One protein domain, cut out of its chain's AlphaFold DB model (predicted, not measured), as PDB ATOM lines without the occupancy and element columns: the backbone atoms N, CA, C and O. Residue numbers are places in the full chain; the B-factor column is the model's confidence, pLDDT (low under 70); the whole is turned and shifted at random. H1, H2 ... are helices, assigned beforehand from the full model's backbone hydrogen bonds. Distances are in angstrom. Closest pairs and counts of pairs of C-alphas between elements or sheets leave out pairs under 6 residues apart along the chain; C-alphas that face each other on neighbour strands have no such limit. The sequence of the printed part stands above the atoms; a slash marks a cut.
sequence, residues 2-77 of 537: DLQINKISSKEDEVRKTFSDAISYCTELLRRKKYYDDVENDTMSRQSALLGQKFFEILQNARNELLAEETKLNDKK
ATOM      1  N   ASP A   2     -50.549 -39.588 -43.059       62.56
ATOM      2  CA  ASP A   2     -50.036 -39.088 -41.772       62.56
ATOM      3  C   ASP A   2     -48.700 -38.341 -41.892       62.56
ATOM      4  O   ASP A   2     -48.531 -37.286 -41.292       62.56
ATOM      5  N   LEU A   3     -47.815 -38.769 -42.799       70.50
ATOM      6  CA  LEU A   3     -46.589 -38.034 -43.154       70.50
ATOM      7  C   LEU A   3     -46.846 -36.612 -43.696       70.50
ATOM      8  O   LEU A   3     -46.057 -35.707 -43.441       70.50
ATOM      9  N   GLN A   4     -47.942 -36.387 -44.430       68.81
ATOM     10  CA  GLN A   4     -48.301 -35.049 -44.921       68.81
ATOM     11  C   GLN A   4     -48.962 -34.200 -43.831       68.81
ATOM     12  O   GLN A   4     -48.726 -32.997 -43.766       68.81
ATOM     13  N   ILE A   5     -49.742 -34.820 -42.942       70.50
ATOM     14  CA  ILE A   5     -50.347 -34.139 -41.789       70.50
ATOM     15  C   ILE A   5     -49.257 -33.653 -40.827       70.50
ATOM     16  O   ILE A   5     -49.315 -32.509 -40.383       70.50
ATOM     17  N   ASN A   6     -48.230 -34.469 -40.577       74.88
ATOM     18  CA  ASN A   6     -47.108 -34.092 -39.717       74.88
ATOM     19  C   ASN A   6     -46.278 -32.944 -40.313       74.88
ATOM     20  O   ASN A   6     -45.896 -32.036 -39.582       74.88
ATOM     21  N   LYS A   7     -46.073 -32.915 -41.640       73.12
ATOM     22  CA  LYS A   7     -45.409 -31.783 -42.314       73.12
ATOM     23  C   LYS A   7     -46.202 -30.478 -42.198       73.12
ATOM     24  O   LYS A   7     -45.609 -29.436 -41.949       73.12
ATOM     25  N   ILE A   8     -47.529 -30.534 -42.336       72.38
ATOM     26  CA  ILE A   8     -48.394 -29.354 -42.174       72.38
ATOM     27  C   ILE A   8     -48.387 -28.871 -40.717       72.38
ATOM     28  O   ILE A   8     -48.285 -27.672 -40.480       72.38
ATOM     29  N   SER A   9     -48.448 -29.792 -39.747       72.81
ATOM     30  CA  SER A   9     -48.391 -29.450 -38.319       72.81
ATOM     31  C   SER A   9     -47.066 -28.779 -37.949       72.81
ATOM     32  O   SER A   9     -47.073 -27.749 -37.289       72.81
ATOM     33  N   SER A  10     -45.942 -29.309 -38.442       78.94
ATOM     34  CA  SER A  10     -44.615 -28.728 -38.205       78.94
ATOM     35  C   SER A  10     -44.489 -27.307 -38.764       78.94
ATOM     36  O   SER A  10     -43.917 -26.446 -38.103       78.94
ATOM     37  N   LYS A  11     -45.041 -27.042 -39.958       74.25
ATOM     38  CA  LYS A  11     -45.059 -25.693 -40.544       74.25
ATOM     39  C   LYS A  11     -45.979 -24.735 -39.780       74.25
ATOM     40  O   LYS A  11     -45.691 -23.547 -39.692       74.25
ATOM     41  N   GLU A  12     -47.085 -25.226 -39.217       74.44
ATOM     42  CA  GLU A  12     -47.969 -24.409 -38.374       74.44
ATOM     43  C   GLU A  12     -47.252 -23.944 -37.100       74.44
ATOM     44  O   GLU A  12     -47.372 -22.779 -36.718       74.44
ATOM     45  N   ASP A  13     -46.478 -24.830 -36.470       76.31
ATOM     46  CA  ASP A  13     -45.696 -24.500 -35.279       76.31
ATOM     47  C   ASP A  13     -44.581 -23.490 -35.588       76.31
ATOM     48  O   ASP A  13     -44.353 -22.568 -34.804       76.31
ATOM     49  N   GLU A  14     -43.953 -23.591 -36.763       77.69
ATOM     50  CA  GLU A  14     -42.973 -22.615 -37.245       77.69
ATOM     51  C   GLU A  14     -43.600 -21.227 -37.443       77.69
ATOM     52  O   GLU A  14     -43.125 -20.249 -36.867       77.69
ATOM     53  N   VAL A  15     -44.739 -21.139 -38.144       75.25
ATOM     54  CA  VAL A  15     -45.471 -19.873 -38.339       75.25
ATOM     55  C   VAL A  15     -45.924 -19.275 -37.004       75.25
ATOM     56  O   VAL A  15     -45.824 -18.064 -36.798       75.25
ATOM     57  N   ARG A  16     -46.404 -20.103 -36.067       73.19
ATOM     58  CA  ARG A  16     -46.783 -19.649 -34.718       73.19
ATOM     59  C   ARG A  16     -45.593 -19.106 -33.943       73.19
ATOM     60  O   ARG A  16     -45.743 -18.086 -33.273       73.19
ATOM     61  N   LYS A  17     -44.435 -19.759 -34.038       82.06
ATOM     62  CA  LYS A  17     -43.203 -19.306 -33.394       82.06
ATOM     63  C   LYS A  17     -42.762 -17.957 -33.958       82.06
ATOM     64  O   LYS A  17     -42.620 -17.015 -33.188       82.06
ATOM     65  N   THR A  18     -42.684 -17.815 -35.282       79.12
ATOM     66  CA  THR A  18     -42.349 -16.538 -35.936       79.12
ATOM     67  C   THR A  18     -43.312 -15.422 -35.536       79.12
ATOM     68  O   THR A  18     -42.894 -14.292 -35.286       79.12
ATOM     69  N   PHE A  19     -44.607 -15.727 -35.429       76.00
ATOM     70  CA  PHE A  19     -45.604 -14.755 -34.996       76.00
ATOM     71  C   PHE A  19     -45.447 -14.350 -33.523       76.00
ATOM     72  O   PHE A  19     -45.528 -13.167 -33.192       76.00
ATOM     73  N   SER A  20     -45.189 -15.320 -32.644       78.50
ATOM     74  CA  SER A  20     -44.896 -15.081 -31.229       78.50
ATOM     75  C   SER A  20     -43.656 -14.203 -31.054       78.50
ATOM     76  O   SER A  20     -43.691 -13.242 -30.287       78.50
ATOM     77  N   ASP A  21     -42.593 -14.476 -31.810       80.75
ATOM     78  CA  ASP A  21     -41.350 -13.704 -31.773       80.75
ATOM     79  C   ASP A  21     -41.579 -12.262 -32.256       80.75
ATOM     80  O   ASP A  21     -41.110 -11.315 -31.623       80.75
ATOM     81  N   ALA A  22     -42.381 -12.072 -33.310       77.25
ATOM     82  CA  ALA A  22     -42.764 -10.749 -33.801       77.25
ATOM     83  C   ALA A  22     -43.587  -9.953 -32.771       77.25
ATOM     84  O   ALA A  22     -43.316  -8.773 -32.552       77.25
ATOM     85  N   ILE A  23     -44.556 -10.586 -32.096       77.62
ATOM     86  CA  ILE A  23     -45.315  -9.946 -31.008       77.62
ATOM     87  C   ILE A  23     -44.385  -9.563 -29.857       77.62
ATOM     88  O   ILE A  23     -44.482  -8.446 -29.342       77.62
ATOM     89  N   SER A  24     -43.497 -10.469 -29.451       80.31
ATOM     90  CA  SER A  24     -42.560 -10.239 -28.351       80.31
ATOM     91  C   SER A  24     -41.632  -9.061 -28.666       80.31
ATOM     92  O   SER A  24     -41.484  -8.144 -27.859       80.31
ATOM     93  N   TYR A  25     -41.115  -9.005 -29.896       79.44
ATOM     94  CA  TYR A  25     -40.294  -7.900 -30.385       79.44
ATOM     95  C   TYR A  25     -41.055  -6.565 -30.429       79.44
ATOM     96  O   TYR A  25     -40.563  -5.563 -29.913       79.44
ATOM     97  N   CYS A  26     -42.278  -6.539 -30.969       74.81
ATOM     98  CA  CYS A  26     -43.130  -5.342 -30.959       74.81
ATOM     99  C   CYS A  26     -43.432  -4.857 -29.535       74.81
ATOM    100  O   CYS A  26     -43.429  -3.656 -29.270       74.81
ATOM    101  N   THR A  27     -43.684  -5.786 -28.613       75.88
ATOM    102  CA  THR A  27     -43.955  -5.480 -27.203       75.88
ATOM    103  C   THR A  27     -42.733  -4.848 -26.542       75.88
ATOM    104  O   THR A  27     -42.865  -3.854 -25.830       75.88
ATOM    105  N   GLU A  28     -41.539  -5.367 -26.825       79.25
ATOM    106  CA  GLU A  28     -40.288  -4.826 -26.300       79.25
ATOM    107  C   GLU A  28     -39.955  -3.451 -26.896       79.25
ATOM    108  O   GLU A  28     -39.539  -2.548 -26.170       79.25
ATOM    109  N   LEU A  29     -40.226  -3.231 -28.186       75.31
ATOM    110  CA  LEU A  29     -40.109  -1.909 -28.811       75.31
ATOM    111  C   LEU A  29     -41.054  -0.882 -28.176       75.31
ATOM    112  O   LEU A  29     -40.633   0.234 -27.876       75.31
ATOM    113  N   LEU A  30     -42.310  -1.252 -27.914       70.81
ATOM    114  CA  LEU A  30     -43.259  -0.382 -27.211       70.81
ATOM    115  C   LEU A  30     -42.810  -0.090 -25.773       70.81
ATOM    116  O   LEU A  30     -42.980   1.027 -25.285       70.81
ATOM    117  N   ARG A  31     -42.199  -1.073 -25.101       74.31
ATOM    118  CA  ARG A  31     -41.646  -0.913 -23.753       74.31
ATOM    119  C   ARG A  31     -40.461   0.054 -23.732       74.31
ATOM    120  O   ARG A  31     -40.378   0.868 -22.817       74.31
ATOM    121  N   ARG A  32     -39.590  -0.011 -24.743       75.31
ATOM    122  CA  ARG A  32     -38.460   0.914 -24.928       75.31
ATOM    123  C   ARG A  32     -38.917   2.319 -25.302       75.31
ATOM    124  O   ARG A  32     -38.356   3.273 -24.783       75.31
ATOM    125  N   LYS A  33     -39.973   2.451 -26.113       67.44
ATOM    126  CA  LYS A  33     -40.551   3.755 -26.466       67.44
ATOM    127  C   LYS A  33     -41.019   4.536 -25.236       67.44
ATOM    128  O   LYS A  33     -40.781   5.725 -25.159       67.44
ATOM    129  N   LYS A  34     -41.596   3.856 -24.239       64.38
ATOM    130  CA  LYS A  34     -41.999   4.466 -22.953       64.38
ATOM    131  C   LYS A  34     -40.811   4.932 -22.084       64.38
ATOM    132  O   LYS A  34     -41.010   5.391 -20.967       64.38
ATOM    133  N   TYR A  35     -39.576   4.696 -22.521       57.41
ATOM    134  CA  TYR A  35     -38.360   4.981 -21.760       57.41
ATOM    135  C   TYR A  35     -37.508   6.097 -22.381       57.41
ATOM    136  O   TYR A  35     -36.582   6.560 -21.722       57.41
ATOM    137  N   TYR A  36     -37.808   6.509 -23.615       53.91
ATOM    138  CA  TYR A  36     -37.075   7.526 -24.365       53.91
ATOM    139  C   TYR A  36     -38.078   8.526 -24.937       53.91
ATOM    140  O   TYR A  36     -38.569   8.327 -26.048       53.91
ATOM    141  N   ASP A  37     -38.405   9.564 -24.168       50.56
ATOM    142  CA  ASP A  37     -39.481  10.482 -24.550       50.56
ATOM    143  C   ASP A  37     -39.076  11.546 -25.593       50.56
ATOM    144  O   ASP A  37     -39.940  11.931 -26.370       50.56
ATOM    145  N   ASP A  38     -37.796  11.913 -25.789       50.84
ATOM    146  CA  ASP A  38     -37.529  13.167 -26.535       50.84
ATOM    147  C   ASP A  38     -36.653  13.135 -27.805       50.84
ATOM    148  O   ASP A  38     -36.586  14.150 -28.492       50.84
ATOM    149  N   VAL A  39     -36.002  12.031 -28.212       48.03
ATOM    150  CA  VAL A  39     -34.987  12.125 -29.307       48.03
ATOM    151  C   VAL A  39     -35.144  11.126 -30.470       48.03
ATOM    152  O   VAL A  39     -34.558  11.321 -31.530       48.03
ATOM    153  N   GLU A  40     -35.990  10.090 -30.379       55.41
ATOM    154  CA  GLU A  40     -35.954   8.968 -31.351       55.41
ATOM    155  C   GLU A  40     -37.262   8.648 -32.105       55.41
ATOM    156  O   GLU A  40     -37.428   7.554 -32.658       55.41
ATOM    157  N   ASN A  41     -38.198   9.595 -32.204       58.44
ATOM    158  CA  ASN A  41     -39.483   9.345 -32.880       58.44
ATOM    159  C   ASN A  41     -39.345   8.989 -34.376       58.44
ATOM    160  O   ASN A  41     -40.123   8.176 -34.894       58.44
ATOM    161  N   ASP A  42     -38.336   9.533 -35.059       64.75
ATOM    162  CA  ASP A  42     -38.131   9.298 -36.491       64.75
ATOM    163  C   ASP A  42     -37.474   7.932 -36.763       64.75
ATOM    164  O   ASP A  42     -37.913   7.172 -37.636       64.75
ATOM    165  N   THR A  43     -36.496   7.544 -35.937       68.12
ATOM    166  CA  THR A  43     -35.851   6.223 -35.986       68.12
ATOM    167  C   THR A  43     -36.847   5.108 -35.670       68.12
ATOM    168  O   THR A  43     -36.927   4.119 -36.406       68.12
ATOM    169  N   MET A  44     -37.680   5.281 -34.638       63.53
ATOM    170  CA  MET A  44     -38.732   4.317 -34.298       63.53
ATOM    171  C   MET A  44     -39.801   4.199 -35.391       63.53
ATOM    172  O   MET A  44     -40.247   3.089 -35.698       63.53
ATOM    173  N   SER A  45     -40.192   5.309 -36.028       70.38
ATOM    174  CA  SER A  45     -41.128   5.274 -37.160       70.38
ATOM    175  C   SER A  45     -40.559   4.481 -38.338       70.38
ATOM    176  O   SER A  45     -41.250   3.616 -38.880       70.38
ATOM    177  N   ARG A  46     -39.284   4.680 -38.691       69.94
ATOM    178  CA  ARG A  46     -38.622   3.918 -39.767       69.94
ATOM    179  C   ARG A  46     -38.493   2.433 -39.434       69.94
ATOM    180  O   ARG A  46     -38.766   1.594 -40.289       69.94
ATOM    181  N   GLN A  47     -38.143   2.093 -38.193       71.00
ATOM    182  CA  GLN A  47     -38.049   0.697 -37.757       71.00
ATOM    183  C   GLN A  47     -39.410  -0.006 -37.757       71.00
ATOM    184  O   GLN A  47     -39.505  -1.146 -38.210       71.00
ATOM    185  N   SER A  48     -40.477   0.669 -37.320       68.44
ATOM    186  CA  SER A  48     -41.832   0.106 -37.369       68.44
ATOM    187  C   SER A  48     -42.328  -0.112 -38.805       68.44
ATOM    188  O   SER A  48     -42.913  -1.157 -39.094       68.44
ATOM    189  N   ALA A  49     -42.021   0.806 -39.730       66.69
ATOM    190  CA  ALA A  49     -42.325   0.648 -41.152       66.69
ATOM    191  C   ALA A  49     -41.560  -0.532 -41.780       66.69
ATOM    192  O   ALA A  49     -42.161  -1.355 -42.473       66.69
ATOM    193  N   LEU A  50     -40.262  -0.664 -41.481       74.50
ATOM    194  CA  LEU A  50     -39.432  -1.783 -41.941       74.50
ATOM    195  C   LEU A  50     -39.937  -3.129 -41.398       74.50
ATOM    196  O   LEU A  50     -39.949  -4.134 -42.109       74.50
ATOM    197  N   LEU A  51     -40.394  -3.157 -40.144       75.00
ATOM    198  CA  LEU A  51     -40.971  -4.350 -39.534       75.00
ATOM    199  C   LEU A  51     -42.310  -4.728 -40.185       75.00
ATOM    200  O   LEU A  51     -42.544  -5.902 -40.469       75.00
ATOM    201  N   GLY A  52     -43.158  -3.737 -40.483       78.69
ATOM    202  CA  GLY A  52     -44.397  -3.933 -41.235       78.69
ATOM    203  C   GLY A  52     -44.152  -4.506 -42.634       78.69
ATOM    204  O   GLY A  52     -44.859  -5.425 -43.050       78.69
ATOM    205  N   GLN A  53     -43.110  -4.036 -43.328       72.69
ATOM    206  CA  GLN A  53     -42.694  -4.584 -44.623       72.69
ATOM    207  C   GLN A  53     -42.236  -6.041 -44.514       72.69
ATOM    208  O   GLN A  53     -42.747  -6.885 -45.248       72.69
ATOM    209  N   LYS A  54     -41.356  -6.369 -43.558       74.31
ATOM    210  CA  LYS A  54     -40.917  -7.758 -43.329       74.31
ATOM    211  C   LYS A  54     -42.083  -8.682 -42.994       74.31
ATOM    212  O   LYS A  54     -42.146  -9.808 -43.476       74.31
ATOM    213  N   PHE A  55     -43.031  -8.209 -42.189       76.31
ATOM    214  CA  PHE A  55     -44.227  -8.979 -41.867       76.31
ATOM    215  C   PHE A  55     -45.088  -9.245 -43.109       76.31
ATOM    216  O   PHE A  55     -45.549 -10.368 -43.316       76.31
ATOM    217  N   PHE A  56     -45.272  -8.237 -43.966       75.44
ATOM    218  CA  PHE A  56     -45.990  -8.391 -45.230       75.44
ATOM    219  C   PHE A  56     -45.293  -9.380 -46.177       75.44
ATOM    220  O   PHE A  56     -45.957 -10.224 -46.775       75.44
ATOM    221  N   GLU A  57     -43.965  -9.325 -46.266       79.62
ATOM    222  CA  GLU A  57     -43.153 -10.252 -47.058       79.62
ATOM    223  C   GLU A  57     -43.302 -11.701 -46.567       79.62
ATOM    224  O   GLU A  57     -43.589 -12.597 -47.361       79.62
ATOM    225  N   ILE A  58     -43.229 -11.930 -45.248       77.75
ATOM    226  CA  ILE A  58     -43.455 -13.250 -44.636       77.75
ATOM    227  C   ILE A  58     -44.852 -13.783 -44.984       77.75
ATOM    228  O   ILE A  58     -44.998 -14.946 -45.363       77.75
ATOM    229  N   LEU A  59     -45.885 -12.940 -44.898       76.62
ATOM    230  CA  LEU A  59     -47.250 -13.337 -45.247       76.62
ATOM    231  C   LEU A  59     -47.403 -13.681 -46.734       76.62
ATOM    232  O   LEU A  59     -48.110 -14.638 -47.068       76.62
ATOM    233  N   GLN A  60     -46.756 -12.933 -47.626       77.06
ATOM    234  CA  GLN A  60     -46.784 -13.229 -49.060       77.06
ATOM    235  C   GLN A  60     -46.030 -14.517 -49.388       77.06
ATOM    236  O   GLN A  60     -46.542 -15.335 -50.152       77.06
ATOM    237  N   ASN A  61     -44.882 -14.757 -48.759       79.31
ATOM    238  CA  ASN A  61     -44.130 -15.998 -48.927       79.31
ATOM    239  C   ASN A  61     -44.943 -17.207 -48.450       79.31
ATOM    240  O   ASN A  61     -45.108 -18.168 -49.202       79.31
ATOM    241  N   ALA A  62     -45.575 -17.121 -47.275       75.25
ATOM    242  CA  ALA A  62     -46.464 -18.169 -46.775       75.25
ATOM    243  C   ALA A  62     -47.645 -18.444 -47.728       75.25
ATOM    244  O   ALA A  62     -48.032 -19.595 -47.946       75.25
ATOM    245  N   ARG A  63     -48.218 -17.398 -48.340       79.81
ATOM    246  CA  ARG A  63     -49.274 -17.537 -49.354       79.81
ATOM    247  C   ARG A  63     -48.765 -18.232 -50.617       79.81
ATOM    248  O   ARG A  63     -49.453 -19.112 -51.135       79.81
ATOM    249  N   ASN A  64     -47.597 -17.837 -51.111       81.69
ATOM    250  CA  ASN A  64     -47.001 -18.399 -52.319       81.69
ATOM    251  C   ASN A  64     -46.641 -19.876 -52.126       81.69
ATOM    252  O   ASN A  64     -46.915 -20.691 -53.005       81.69
ATOM    253  N   GLU A  65     -46.130 -20.253 -50.954       79.88
ATOM    254  CA  GLU A  65     -45.889 -21.655 -50.612       79.88
ATOM    255  C   GLU A  65     -47.178 -22.482 -50.558       79.88
ATOM    256  O   GLU A  65     -47.216 -23.596 -51.084       79.88
ATOM    257  N   LEU A  66     -48.254 -21.937 -49.980       74.44
ATOM    258  CA  LEU A  66     -49.557 -22.607 -49.961       74.44
ATOM    259  C   LEU A  66     -50.125 -22.801 -51.377       74.44
ATOM    260  O   LEU A  66     -50.666 -23.866 -51.673       74.44
ATOM    261  N   LEU A  67     -49.968 -21.811 -52.261       76.81
ATOM    262  CA  LEU A  67     -50.343 -21.915 -53.678       76.81
ATOM    263  C   LEU A  67     -49.481 -22.948 -54.428       76.81
ATOM    264  O   LEU A  67     -49.993 -23.705 -55.257       76.81
ATOM    265  N   ALA A  68     -48.186 -23.027 -54.114       81.81
ATOM    266  CA  ALA A  68     -47.277 -24.025 -54.676       81.81
ATOM    267  C   ALA A  68     -47.614 -25.455 -54.206       81.81
ATOM    268  O   ALA A  68     -47.459 -26.419 -54.955       81.81
ATOM    269  N   GLU A  69     -48.094 -25.629 -52.973       77.75
ATOM    270  CA  GLU A  69     -48.597 -26.926 -52.502       77.75
ATOM    271  C   GLU A  69     -49.950 -27.289 -53.138       77.75
ATOM    272  O   GLU A  69     -50.167 -28.455 -53.473       77.75
ATOM    273  N   GLU A  70     -50.836 -26.314 -53.366       74.81
ATOM    274  CA  GLU A  70     -52.125 -26.530 -54.041       74.81
ATOM    275  C   GLU A  70     -51.945 -26.960 -55.506       74.81
ATOM    276  O   GLU A  70     -52.602 -27.896 -55.965       74.81
ATOM    277  N   THR A  71     -51.006 -26.341 -56.225       80.00
ATOM    278  CA  THR A  71     -50.653 -26.727 -57.604       80.00
ATOM    279  C   THR A  71     -50.066 -28.138 -57.667       80.00
ATOM    280  O   THR A  71     -50.563 -28.966 -58.431       80.00
ATOM    281  N   LYS A  72     -49.135 -28.489 -56.767       80.75
ATOM    282  CA  LYS A  72     -48.591 -29.860 -56.654       80.75
ATOM    283  C   LYS A  72     -49.655 -30.923 -56.362       80.75
ATOM    284  O   LYS A  72     -49.483 -32.081 -56.744       80.75
ATOM    285  N   LEU A  73     -50.735 -30.566 -55.663       73.12
ATOM    286  CA  LEU A  73     -51.848 -31.481 -55.404       73.12
ATOM    287  C   LEU A  73     -52.731 -31.689 -56.644       73.12
ATOM    288  O   LEU A  73     -53.244 -32.790 -56.842       73.12
ATOM    289  N   ASN A  74     -52.894 -30.655 -57.474       71.12
ATOM    290  CA  ASN A  74     -53.723 -30.699 -58.680       71.12
ATOM    291  C   ASN A  74     -53.083 -31.492 -59.832       71.12
ATOM    292  O   ASN A  74     -53.814 -32.090 -60.625       71.12
ATOM    293  N   ASP A  75     -51.751 -31.566 -59.891       78.44
ATOM    294  CA  ASP A  75     -51.039 -32.304 -60.945       78.44
ATOM    295  C   ASP A  75     -51.065 -33.829 -60.747       78.44
ATOM    296  O   ASP A  75     -50.936 -34.595 -61.703       78.44
ATOM    297  N   LYS A  76     -51.343 -34.316 -59.529       67.06
ATOM    298  CA  LYS A  76     -51.600 -35.744 -59.272       67.06
ATOM    299  C   LYS A  76     -53.057 -36.100 -59.584       67.06
ATOM    300  O   LYS A  76     -53.853 -36.406 -58.698       67.06
ATOM    301  N   LYS A  77     -53.416 -36.087 -60.871       47.25
ATOM    302  CA  LYS A  77     -54.682 -36.649 -61.370       47.25
ATOM    303  C   LYS A  77     -54.712 -38.169 -61.153       47.25
ATOM    304  O   LYS A  77     -54.162 -38.934 -61.936       47.25
TER     305      LYS A  77
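What this domain is: This is residues 2 to 77 of the 537 residues of an uncharacterized protein of Aphidius gifuensis (UniProt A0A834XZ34). Two long, straight helices run side by side in opposite directions, joined at one end by a loop, as a narrow U with a slim gap between its arms. H2 reaches along most of the length, and H1 runs back beside it. The printed part has 76 residues with two named helices, H1 then H2, and no named strand, an all-helix class. It is extended, a rod spanning 63 by 20 by 7 A, with a radius of gyration of the C-alphas of 18.1 A.

Where its parts are: H2, residues 41 to 74, is 49.7 A long and ends with C-alpha 74 at (-53.723, -30.699, -58.680). H1, residues 2 to 33, is 46.5 A long and begins with C-alpha 2 at (-50.036, -39.088, -41.772).

How they stand to each other: H2 and H1 are near each other, with closest C-alphas at 8.1 A and 20 pairs of C-alphas within 10 A. In H1 and H2 every O i to N i+4 pair is within hydrogen-bond range. Residues 2 to 10, 34 to 40 and 63 to 77 stand free.

The domain as a whole: The C-alphas of Asp 38 and Lys 77, the two farthest apart, are 63.2 A apart. The printed part has no cut, and the 7-residue link is short. Mean pLDDT of the printed part is 72.4; residues 33 to 44 are among those under 70.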